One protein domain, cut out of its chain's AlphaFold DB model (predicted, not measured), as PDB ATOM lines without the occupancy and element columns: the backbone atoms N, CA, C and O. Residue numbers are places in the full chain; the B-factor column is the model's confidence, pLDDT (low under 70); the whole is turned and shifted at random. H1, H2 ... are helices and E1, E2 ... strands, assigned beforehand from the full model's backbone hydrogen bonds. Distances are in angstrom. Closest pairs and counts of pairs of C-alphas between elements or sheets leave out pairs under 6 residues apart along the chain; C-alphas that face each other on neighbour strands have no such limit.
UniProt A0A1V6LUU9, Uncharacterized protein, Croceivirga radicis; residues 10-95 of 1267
ATOM      1  N   ILE A  10      40.149  56.871  38.583       66.44
ATOM      2  CA  ILE A  10      38.960  56.434  39.357       66.44
ATOM      3  C   ILE A  10      37.692  57.179  38.922       66.44
ATOM      4  O   ILE A  10      36.619  56.573  38.870       66.44
ATOM      5  N   GLY A  11      37.808  58.444  38.498       64.88
ATOM      6  CA  GLY A  11      36.714  59.176  37.854       64.88
ATOM      7  C   GLY A  11      36.285  58.533  36.529       64.88
ATOM      8  O   GLY A  11      35.091  58.360  36.265       64.88
ATOM      9  N   PHE A  12      37.250  58.078  35.722       62.88
ATOM     10  CA  PHE A  12      36.984  57.325  34.493       62.88
ATOM     11  C   PHE A  12      36.403  55.925  34.782       62.88
ATOM     12  O   PHE A  12      35.541  55.445  34.041       62.88
ATOM     13  N   LEU A  13      36.792  55.288  35.894       60.78
ATOM     14  CA  LEU A  13      36.269  53.991  36.345       60.78
ATOM     15  C   LEU A  13      34.802  54.083  36.815       60.78
ATOM     16  O   LEU A  13      33.972  53.263  36.425       60.78
ATOM     17  N   PHE A  14      34.428  55.129  37.562       57.84
ATOM     18  CA  PHE A  14      33.034  55.363  37.972       57.84
ATOM     19  C   PHE A  14      32.123  55.743  36.790       57.84
ATOM     20  O   PHE A  14      30.974  55.289  36.717       57.84
ATOM     21  N   PHE A  15      32.637  56.499  35.811       54.56
ATOM     22  CA  PHE A  15      31.891  56.855  34.598       54.56
ATOM     23  C   PHE A  15      31.718  55.665  33.632       54.56
ATOM     24  O   PHE A  15      30.685  55.547  32.966       54.56
ATOM     25  N   THR A  16      32.681  54.734  33.589       53.56
ATOM     26  CA  THR A  16      32.583  53.485  32.808       53.56
ATOM     27  C   THR A  16      31.706  52.427  33.489       53.56
ATOM     28  O   THR A  16      30.960  51.730  32.796       53.56
ATOM     29  N   CYS A  17      31.662  52.361  34.827       51.31
ATOM     30  CA  CYS A  17      30.743  51.485  35.567       51.31
ATOM     31  C   CYS A  17      29.259  51.871  35.403       51.31
ATOM     32  O   CYS A  17      28.404  50.984  35.320       51.31
ATOM     33  N   TYR A  18      28.930  53.163  35.256       46.28
ATOM     34  CA  TYR A  18      27.547  53.614  35.016       46.28
ATOM     35  C   TYR A  18      27.010  53.220  33.620       46.28
ATOM     36  O   TYR A  18      25.797  53.150  33.411       46.28
ATOM     37  N   GLN A  19      27.893  52.902  32.665       44.47
ATOM     38  CA  GLN A  19      27.530  52.491  31.299       44.47
ATOM     39  C   GLN A  19      27.338  50.971  31.130       44.47
ATOM     40  O   GLN A  19      26.898  50.526  30.069       44.47
ATOM     41  N   LEU A  20      27.623  50.156  32.157       48.75
ATOM     42  CA  LEU A  20      27.572  48.686  32.064       48.75
ATOM     43  C   LEU A  20      26.309  48.052  32.667       48.75
ATOM     44  O   LEU A  20      26.055  46.861  32.469       48.75
ATOM     45  N   ALA A  21      25.454  48.826  33.338       52.00
ATOM     46  CA  ALA A  21      24.184  48.327  33.853       52.00
ATOM     47  C   ALA A  21      23.103  48.329  32.758       52.00
ATOM     48  O   ALA A  21      22.178  49.145  32.757       52.00
ATOM     49  N   THR A  22      23.161  47.384  31.816       56.22
ATOM     50  CA  THR A  22      21.974  47.097  31.003       56.22
ATOM     51  C   THR A  22      20.913  46.498  31.925       56.22
ATOM     52  O   THR A  22      20.974  45.317  32.264       56.22
ATOM     53  N   ALA A  23      19.942  47.303  32.362       59.47
ATOM     54  CA  ALA A  23      18.801  46.850  33.156       59.47
ATOM     55  C   ALA A  23      17.849  46.001  32.290       59.47
ATOM     56  O   ALA A  23      16.754  46.426  31.924       59.47
ATOM     57  N   GLN A  24      18.290  44.803  31.908       76.50
ATOM     58  CA  GLN A  24      17.482  43.817  31.207       76.50
ATOM     59  C   GLN A  24      16.817  42.910  32.244       76.50
ATOM     60  O   GLN A  24      17.483  42.268  33.052       76.50
ATOM     61  N   VAL A  25      15.487  42.857  32.246       82.75
ATOM     62  CA  VAL A  25      14.727  42.077  33.231       82.75
ATOM     63  C   VAL A  25      14.162  40.832  32.560       82.75
ATOM     64  O   VAL A  25      13.290  40.932  31.700       82.75
ATOM     65  N   LYS A  26      14.592  39.634  32.969       87.56
ATOM     66  CA  LYS A  26      13.921  38.383  32.582       87.56
ATOM     67  C   LYS A  26      13.027  37.885  33.708       87.56
ATOM     68  O   LYS A  26      13.464  37.727  34.842       87.56
ATOM     69  N   ILE A  27      11.772  37.573  33.395       85.94
ATOM     70  CA  ILE A  27      10.845  36.901  34.313       85.94
ATOM     71  C   ILE A  27      10.470  35.557  33.693       85.94
ATOM     72  O   ILE A  27       9.610  35.483  32.811       85.94
ATOM     73  N   GLY A  28      11.100  34.474  34.153       83.19
ATOM     74  CA  GLY A  28      10.872  33.165  33.554       83.19
ATOM     75  C   GLY A  28      11.545  31.978  34.231       83.19
ATOM     76  O   GLY A  28      11.880  32.047  35.409       83.19
ATOM     77  N   ALA A  29      11.644  30.856  33.508       76.94
ATOM     78  CA  ALA A  29      12.176  29.597  34.040       76.94
ATOM     79  C   ALA A  29      13.710  29.585  34.133       76.94
ATOM     80  O   ALA A  29      14.237  28.976  35.060       76.94
ATOM     81  N   ASP A  30      14.392  30.269  33.214       81.19
ATOM     82  CA  ASP A  30      15.834  30.499  33.257       81.19
ATOM     83  C   ASP A  30      16.110  32.006  33.201       81.19
ATOM     84  O   ASP A  30      15.992  32.637  32.155       81.19
ATOM     85  N   VAL A  31      16.401  32.604  34.354       79.94
ATOM     86  CA  VAL A  31      16.644  34.050  34.488       79.94
ATOM     87  C   VAL A  31      18.077  34.452  34.130       79.94
ATOM     88  O   VAL A  31      18.339  35.639  33.984       79.94
ATOM     89  N   ASN A  32      18.981  33.483  33.943       81.69
ATOM     90  CA  ASN A  32      20.398  33.734  33.662       81.69
ATOM     91  C   ASN A  32      20.690  33.879  32.162       81.69
ATOM     92  O   ASN A  32      21.794  34.243  31.773       81.69
ATOM     93  N   THR A  33      19.710  33.583  31.311       82.88
ATOM     94  CA  THR A  33      19.814  33.699  29.855       82.88
ATOM     95  C   THR A  33      18.770  34.686  29.347       82.88
ATOM     96  O   THR A  33      17.678  34.302  28.927       82.88
ATOM     97  N   ILE A  34      19.076  35.983  29.413       84.25
ATOM     98  CA  ILE A  34      18.273  37.016  28.747       84.25
ATOM     99  C   ILE A  34      18.790  37.232  27.327       84.25
ATOM    100  O   ILE A  34      19.995  37.256  27.082       84.25
ATOM    101  N   ASN A  35      17.883  37.344  26.361       79.50
ATOM    102  CA  ASN A  35      18.275  37.714  25.013       79.50
ATOM    103  C   ASN A  35      18.827  39.156  25.025       79.50
ATOM    104  O   ASN A  35      18.088  40.053  25.435       79.50
ATOM    105  N   PRO A  36      20.052  39.412  24.519       80.50
ATOM    106  CA  PRO A  36      20.697  40.725  24.609       80.50
ATOM    107  C   PRO A  36      19.929  41.849  23.894       80.50
ATOM    108  O   PRO A  36      20.167  43.020  24.169       80.50
ATOM    109  N   ALA A  37      18.974  41.524  23.014       80.25
ATOM    110  CA  ALA A  37      18.072  42.489  22.385       80.25
ATOM    111  C   ALA A  37      16.803  42.800  23.216       80.25
ATOM    112  O   ALA A  37      15.895  43.470  22.715       80.25
ATOM    113  N   SER A  38      16.689  42.297  24.451       79.88
ATOM    114  CA  SER A  38      15.486  42.421  25.286       79.88
ATOM    115  C   SER A  38      15.711  43.311  26.504       79.88
ATOM    116  O   SER A  38      16.507  42.999  27.374       79.88
ATOM    117  N   LEU A  39      14.910  44.373  26.632       83.94
ATOM    118  CA  LEU A  39      14.816  45.146  27.879       83.94
ATOM    119  C   LEU A  39      13.969  44.417  28.945       83.94
ATOM    120  O   LEU A  39      14.245  44.498  30.137       83.94
ATOM    121  N   LEU A  40      12.932  43.685  28.517       85.56
ATOM    122  CA  LEU A  40      12.088  42.838  29.366       85.56
ATOM    123  C   LEU A  40      11.713  41.557  28.610       85.56
ATOM    124  O   LEU A  40      11.023  41.623  27.591       85.56
ATOM    125  N   GLU A  41      12.107  40.395  29.130       88.25
ATOM    126  CA  GLU A  41      11.776  39.079  28.573       88.25
ATOM    127  C   GLU A  41      10.865  38.295  29.530       88.25
ATOM    128  O   GLU A  41      11.116  38.217  30.730       88.25
ATOM    129  N   LEU A  42       9.790  37.692  29.010       88.88
ATOM    130  CA  LEU A  42       8.878  36.849  29.790       88.88
ATOM    131  C   LEU A  42       8.895  35.421  29.241       88.88
ATOM    132  O   LEU A  42       8.424  35.184  28.130       88.88
ATOM    133  N   GLU A  43       9.358  34.458  30.035       88.44
ATOM    134  CA  GLU A  43       9.429  33.051  29.627       88.44
ATOM    135  C   GLU A  43       8.541  32.179  30.524       88.44
ATOM    136  O   GLU A  43       8.739  32.062  31.732       88.44
ATOM    137  N   SER A  44       7.527  31.523  29.956       84.88
ATOM    138  CA  SER A  44       6.718  30.570  30.717       84.88
ATOM    139  C   SER A  44       6.018  29.545  29.836       84.88
ATOM    140  O   SER A  44       5.448  29.875  28.801       84.88
ATOM    141  N   THR A  45       5.956  28.299  30.306       86.81
ATOM    142  CA  THR A  45       5.163  27.223  29.683       86.81
ATOM    143  C   THR A  45       3.705  27.190  30.156       86.81
ATOM    144  O   THR A  45       2.902  26.419  29.633       86.81
ATOM    145  N   SER A  46       3.347  27.991  31.168       88.25
ATOM    146  CA  SER A  46       2.022  27.947  31.815       88.25
ATOM    147  C   SER A  46       1.425  29.307  32.187       88.25
ATOM    148  O   SER A  46       0.238  29.379  32.513       88.25
ATOM    149  N   LYS A  47       2.214  30.384  32.142       84.38
ATOM    150  CA  LYS A  47       1.788  31.758  32.434       84.38
ATOM    151  C   LYS A  47       1.866  32.604  31.158       84.38
ATOM    152  O   LYS A  47       2.527  32.227  30.199       84.38
ATOM    153  N   ALA A  48       1.170  33.734  31.141       85.31
ATOM    154  CA  ALA A  48       1.161  34.670  30.019       85.31
ATOM    155  C   ALA A  48       1.149  36.112  30.535       85.31
ATOM    156  O   ALA A  48       0.688  36.361  31.653       85.31
ATOM    157  N   LEU A  49       1.592  37.058  29.704       88.00
ATOM    158  CA  LEU A  49       1.424  38.484  29.972       88.00
ATOM    159  C   LEU A  49      -0.065  38.842  29.944       88.00
ATOM    160  O   LEU A  49      -0.736  38.717  28.917       88.00
ATOM    161  N   VAL A  50      -0.581  39.321  31.072       87.56
ATOM    162  CA  VAL A  50      -1.918  39.908  31.148       87.56
ATOM    163  C   VAL A  50      -1.764  41.423  31.119       87.56
ATOM    164  O   VAL A  50      -1.317  42.015  32.094       87.56
ATOM    165  N   LEU A  51      -2.154  42.046  30.005       92.75
ATOM    166  CA  LEU A  51      -2.188  43.507  29.882       92.75
ATOM    167  C   LEU A  51      -3.126  44.131  30.923       92.75
ATOM    168  O   LEU A  51      -4.114  43.510  31.328       92.75
ATOM    169  N   THR A  52      -2.881  45.393  31.282       93.31
ATOM    170  CA  THR A  52      -3.734  46.155  32.202       93.31
ATOM    171  C   THR A  52      -5.185  46.145  31.721       93.31
ATOM    172  O   THR A  52      -5.498  46.566  30.604       93.31
ATOM    173  N   ARG A  53      -6.082  45.622  32.563       95.69
ATOM    174  CA  ARG A  53      -7.496  45.415  32.229       95.69
ATOM    175  C   ARG A  53      -8.322  46.607  32.688       95.69
ATOM    176  O   ARG A  53      -8.445  46.834  33.887       95.69
ATOM    177  N   VAL A  54      -8.912  47.336  31.748       95.62
ATOM    178  CA  VAL A  54      -9.606  48.607  32.019       95.62
ATOM    179  C   VAL A  54     -10.930  48.710  31.269       95.62
ATOM    180  O   VAL A  54     -11.079  48.187  30.170       95.62
ATOM    181  N   THR A  55     -11.909  49.405  31.841       96.31
ATOM    182  CA  THR A  55     -13.137  49.808  31.126       96.31
ATOM    183  C   THR A  55     -12.843  50.930  30.120       96.31
ATOM    184  O   THR A  55     -11.793  51.567  30.184       96.31
ATOM    185  N   ASN A  56     -13.780  51.250  29.221       94.94
ATOM    186  CA  ASN A  56     -13.647  52.392  28.306       94.94
ATOM    187  C   ASN A  56     -13.430  53.712  29.053       94.94
ATOM    188  O   ASN A  56     -12.674  54.566  28.599       94.94
ATOM    189  N   GLN A  57     -14.114  53.892  30.184       96.00
ATOM    190  CA  GLN A  57     -13.978  55.099  30.992       96.00
ATOM    191  C   GLN A  57     -12.574  55.202  31.591       96.00
ATOM    192  O   GLN A  57     -11.964  56.263  31.522       96.00
ATOM    193  N   GLN A  58     -12.058  54.099  32.137       96.44
ATOM    194  CA  GLN A  58     -10.720  54.048  32.726       96.44
ATOM    195  C   GLN A  58      -9.631  54.208  31.663       96.44
ATOM    196  O   GLN A  58      -8.742  55.022  31.849       96.44
ATOM    197  N   MET A  59      -9.734  53.516  30.523       96.44
ATOM    198  CA  MET A  59      -8.780  53.630  29.411       96.44
ATOM    199  C   MET A  59      -8.627  55.074  28.917       96.44
ATOM    200  O   MET A  59      -7.513  55.550  28.736       96.44
ATOM    201  N   ASN A  60      -9.739  55.793  28.735       93.88
ATOM    202  CA  ASN A  60      -9.718  57.188  28.279       93.88
ATOM    203  C   ASN A  60      -9.264  58.189  29.358       93.88
ATOM    204  O   ASN A  60      -9.076  59.358  29.041       93.88
ATOM    205  N   ALA A  61      -9.126  57.752  30.612       95.00
ATOM    206  CA  ALA A  61      -8.593  58.562  31.706       95.00
ATOM    207  C   ALA A  61      -7.079  58.366  31.912       95.00
ATOM    208  O   ALA A  61      -6.479  59.099  32.693       95.00
ATOM    209  N   ILE A  62      -6.464  57.387  31.239       93.62
ATOM    210  CA  ILE A  62      -5.009  57.192  31.236       93.62
ATOM    211  C   ILE A  62      -4.383  58.276  30.343       93.62
ATOM    212  O   ILE A  62      -4.933  58.582  29.285       93.62
ATOM    213  N   PHE A  63      -3.221  58.805  30.738       93.38
ATOM    214  CA  PHE A  63      -2.331  59.622  29.900       93.38
ATOM    215  C   PHE A  63      -1.187  58.744  29.344       93.38
ATOM    216  O   PHE A  63      -0.104  58.718  29.922       93.38
ATOM    217  N   PRO A  64      -1.426  57.933  28.296       92.62
ATOM    218  CA  PRO A  64      -0.453  56.958  27.803       92.62
ATOM    219  C   PRO A  64       0.645  57.588  26.937       92.62
ATOM    220  O   PRO A  64       0.410  58.552  26.206       92.62
ATOM    221  N   LEU A  65       1.815  56.950  26.919       91.94
ATOM    222  CA  LEU A  65       2.826  57.163  25.881       91.94
ATOM    223  C   LEU A  65       2.437  56.438  24.581       91.94
ATOM    224  O   LEU A  65       1.681  55.459  24.595       91.94
ATOM    225  N   ASN A  66       2.956  56.915  23.444       91.81
ATOM    226  CA  ASN A  66       2.851  56.194  22.171       91.81
ATOM    227  C   ASN A  66       3.459  54.797  22.344       91.81
ATOM    228  O   ASN A  66       4.575  54.688  22.841       91.81
ATOM    229  N   GLY A  67       2.729  53.743  21.988       85.75
ATOM    230  CA  GLY A  67       3.160  52.380  22.297       85.75
ATOM    231  C   GLY A  67       2.260  51.637  23.277       85.75
ATOM    232  O   GLY A  67       2.205  50.410  23.243       85.75
ATOM    233  N   ALA A  68       1.553  52.357  24.157       92.75
ATOM    234  CA  ALA A  68       0.879  51.743  25.299       92.75
ATOM    235  C   ALA A  68      -0.190  50.719  24.882       92.75
ATOM    236  O   ALA A  68      -1.001  50.980  23.989       92.75
ATOM    237  N   LEU A  69      -0.230  49.583  25.587       95.62
ATOM    238  CA  LEU A  69      -1.172  48.486  25.363       95.62
ATOM    239  C   LEU A  69      -2.050  48.243  26.593       95.62
ATOM    240  O   LEU A  69      -1.556  48.117  27.711       95.62
ATOM    241  N   VAL A  70      -3.358  48.105  26.382       95.50
ATOM    242  CA  VAL A  70      -4.320  47.732  27.434       95.50
ATOM    243  C   VAL A  70      -5.333  46.718  26.922       95.50
ATOM    244  O   VAL A  70      -5.666  46.701  25.738       95.50
ATOM    245  N   TYR A  71      -5.883  45.896  27.815       94.81
ATOM    246  CA  TYR A  71      -7.037  45.056  27.505       94.81
ATOM    247  C   TYR A  71      -8.322  45.745  27.974       94.81
ATOM    248  O   TYR A  71      -8.613  45.833  29.168       94.81
ATOM    249  N   ASN A  72      -9.122  46.223  27.029       94.56
ATOM    250  CA  ASN A  72     -10.373  46.897  27.322       94.56
ATOM    251  C   ASN A  72     -11.482  45.878  27.627       94.56
ATOM    252  O   ASN A  72     -11.868  45.080  26.771       94.56
ATOM    253  N   THR A  73     -12.021  45.897  28.845       94.31
ATOM    254  CA  THR A  73     -12.985  44.896  29.322       94.31
ATOM    255  C   THR A  73     -14.402  45.100  28.800       94.31
ATOM    256  O   THR A  73     -15.155  44.130  28.737       94.31
ATOM    257  N   ASP A  74     -14.771  46.323  28.412       93.31
ATOM    258  CA  ASP A  74     -16.106  46.620  27.873       93.31
ATOM    259  C   ASP A  74     -16.242  46.122  26.431       93.31
ATOM    260  O   ASP A  74     -17.297  45.641  26.021       93.31
ATOM    261  N   THR A  75     -15.159  46.240  25.663       90.12
ATOM    262  CA  THR A  75     -15.082  45.799  24.261       90.12
ATOM    263  C   THR A  75     -14.426  44.429  24.096       90.12
ATOM    264  O   THR A  75     -14.451  43.876  23.001       90.12
ATOM    265  N   GLN A  76     -13.880  43.871  25.182       88.12
ATOM    266  CA  GLN A  76     -13.192  42.578  25.239       88.12
ATOM    267  C   GLN A  76     -12.026  42.470  24.248       88.12
ATOM    268  O   GLN A  76     -11.827  41.433  23.614       88.12
ATOM    269  N   CYS A  77     -11.257  43.549  24.110       89.56
ATOM    270  CA  CYS A  77     -10.249  43.684  23.069       89.56
ATOM    271  C   CYS A  77      -8.993  44.429  23.540       89.56
ATOM    272  O   CYS A  77      -9.070  45.290  24.413       89.56
ATOM    273  N   VAL A  78      -7.845  44.134  22.921       92.62
ATOM    274  CA  VAL A  78      -6.606  44.901  23.095       92.62
ATOM    275  C   VAL A  78      -6.683  46.235  22.346       92.62
ATOM    276  O   VAL A  78      -7.085  46.296  21.182       92.62
ATOM    277  N   TYR A  79      -6.273  47.303  23.022       93.25
ATOM    278  CA  TYR A  79      -6.123  48.637  22.457       93.25
ATOM    279  C   TYR A  79      -4.665  49.077  22.517       93.25
ATOM    280  O   TYR A  79      -3.988  48.828  23.512       93.25
ATOM    281  N   PHE A  80      -4.228  49.765  21.465       93.75
ATOM    282  CA  PHE A  80      -2.917  50.398  21.353       93.75
ATOM    283  C   PHE A  80      -3.068  51.916  21.260       93.75
ATOM    284  O   PHE A  80      -3.931  52.396  20.518       93.75
ATOM    285  N   TYR A  81      -2.246  52.677  21.977       94.69
ATOM    286  CA  TYR A  81      -2.210  54.132  21.849       94.69
ATOM    287  C   TYR A  81      -1.167  54.563  20.816       94.69
ATOM    288  O   TYR A  81       0.022  54.329  20.998       94.69
ATOM    289  N   ASN A  82      -1.603  55.238  19.749       87.88
ATOM    290  CA  ASN A  82      -0.739  55.639  18.627       87.88
ATOM    291  C   ASN A  82      -0.039  57.000  18.811       87.88
ATOM    292  O   ASN A  82       0.349  57.635  17.833       87.88
ATOM    293  N   GLY A  83       0.018  57.503  20.045       89.94
ATOM    294  CA  GLY A  83       0.499  58.847  20.371       89.94
ATOM    295  C   GLY A  83      -0.589  59.926  20.368       89.94
ATOM    296  O   GLY A  83      -0.407  60.964  20.994       89.94
ATOM    297  N   THR A  84      -1.744  59.678  19.739       91.81
ATOM    298  CA  THR A  84      -2.859  60.647  19.676       91.81
ATOM    299  C   THR A  84      -4.211  60.079  20.107       91.81
ATOM    300  O   THR A  84      -5.063  60.820  20.595       91.81
ATOM    301  N   ALA A  85      -4.442  58.778  19.918       92.12
ATOM    302  CA  ALA A  85      -5.702  58.122  20.236       92.12
ATOM    303  C   ALA A  85      -5.535  56.617  20.496       92.12
ATOM    304  O   ALA A  85      -4.656  55.946  19.947       92.12
ATOM    305  N   TRP A  86      -6.460  56.073  21.289       93.00
ATOM    306  CA  TRP A  86      -6.617  54.637  21.500       93.00
ATOM    307  C   TRP A  86      -7.227  53.959  20.262       93.00
ATOM    308  O   TRP A  86      -8.352  54.261  19.859       93.00
ATOM    309  N   THR A  87      -6.504  52.999  19.687       90.69
ATOM    310  CA  THR A  87      -6.899  52.212  18.510       90.69
ATOM    311  C   THR A  87      -7.281  50.794  18.926       90.69
ATOM    312  O   THR A  87      -6.500  50.100  19.571       90.69
ATOM    313  N   ASN A  88      -8.482  50.349  18.550       87.81
ATOM    314  CA  ASN A  88      -8.960  48.985  18.798       87.81
ATOM    315  C   ASN A  88      -8.302  48.007  17.813       87.81
ATOM    316  O   ASN A  88      -8.544  48.111  16.610       87.81
ATOM    317  N   LEU A  89      -7.530  47.038  18.309       83.19
ATOM    318  CA  LEU A  89      -6.807  46.087  17.457       83.19
ATOM    319  C   LEU A  89      -7.644  44.877  17.009       83.19
ATOM    320  O   LEU A  89      -7.218  44.130  16.134       83.19
ATOM    321  N   CYS A  90      -8.846  44.680  17.556       80.44
ATOM    322  CA  CYS A  90      -9.734  43.569  17.184       80.44
ATOM    323  C   CYS A  90     -10.811  43.974  16.167       80.44
ATOM    324  O   CYS A  90     -11.457  43.104  15.589       80.44
ATOM    325  N   ASN A  91     -11.007  45.273  15.926       69.12
ATOM    326  CA  ASN A  91     -11.995  45.810  14.988       69.12
ATOM    327  C   ASN A  91     -11.384  46.196  13.630       69.12
ATOM    328  O   ASN A  91     -11.830  47.150  12.986       69.12
ATOM    329  N   ALA A  92     -10.415  45.421  13.141       57.84
ATOM    330  CA  ALA A  92     -10.117  45.392  11.714       57.84
ATOM    331  C   ALA A  92     -11.264  44.656  10.998       57.84
ATOM    332  O   ALA A  92     -11.304  43.430  10.902       57.84
ATOM    333  N   ASN A  93     -12.268  45.407  10.545       51.38
ATOM    334  CA  ASN A  93     -13.334  44.855   9.721       51.38
ATOM    335  C   ASN A  93     -12.752  44.296   8.409       51.38
ATOM    336  O   ASN A  93     -12.357  45.061   7.536       51.38
ATOM    337  N   SER A  94     -12.893  42.975   8.252       54.22
ATOM    338  CA  SER A  94     -12.833  42.177   7.013       54.22
ATOM    339  C   SER A  94     -11.445  41.903   6.430       54.22
ATOM    340  O   SER A  94     -10.926  42.683   5.647       54.22
ATOM    341  N   GLY A  95     -10.942  40.712   6.766       51.50
ATOM    342  CA  GLY A  95      -9.721  40.103   6.252       51.50
ATOM    343  C   GLY A  95      -8.850  39.673   7.413       51.50
ATOM    344  O   GLY A  95      -8.037  40.463   7.877       51.50
TER     345      GLY A  95
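What this domain is: This is residues 10 to 95 of the 1267 residues of an uncharacterized protein of Croceivirga radicis (UniProt A0A1V6LUU9). With little regular structure, the domain is a string of three parts: a free end, residues 10 to 21 with helix H1, sticks out from a small parallel strand pair, E1 and E2, and a long link leads on to a three-strand antiparallel sheet, E3 - E4 - E5, grazed by H2. Of 86 printed residues, 30 are in named elements, in the order H1 E1 E2 H2 E3 E4 E5, class mixed. It is extended, radius of gyration of the C-alphas 18.5 A, spanning 58 by 33 by 26 A.

How they stand to each other: H1, residues 10 to 17, has every O i to N i+4 pair within hydrogen-bond range. E1, residues 25 to 27, is parallel to E2, residues 40 to 42, at 10 degrees; N 27 and O 41 are 2.8 A apart. H2, residues 56 to 59, is too short for an O i to N i+4 pair, and its one O i to N i+3 pair is not within range. E3, residues 69 to 72, E4, residues 77 to 81, and E5, residues 86 to 88, form a meander, each strand the antiparallel neighbour of the one before, in two hairpins; N 72 and O 77 are 2.8 A apart, as are N 87 and O 80. H2 only grazes this sheet; its closest C-alpha pair with E3 is Asn 56 and Asn 72, 6.5 A. E2 and E3 are apart.

Where its parts are: H1 runs 10.3 A from C-alpha 10 at (38.960, 56.434, 39.357). E4 runs 13.2 A, and E5 ends at (-8.960, 48.985, 18.798).

The domain as a whole: The printed part has no cut. Links E1 to E2 and E2 to H2 are long. The C-alphas farthest apart, Ile 10 and Ser 94, are 62.7 A apart. Residues 10 to 23 and 91 to 95 have pLDDT under 70.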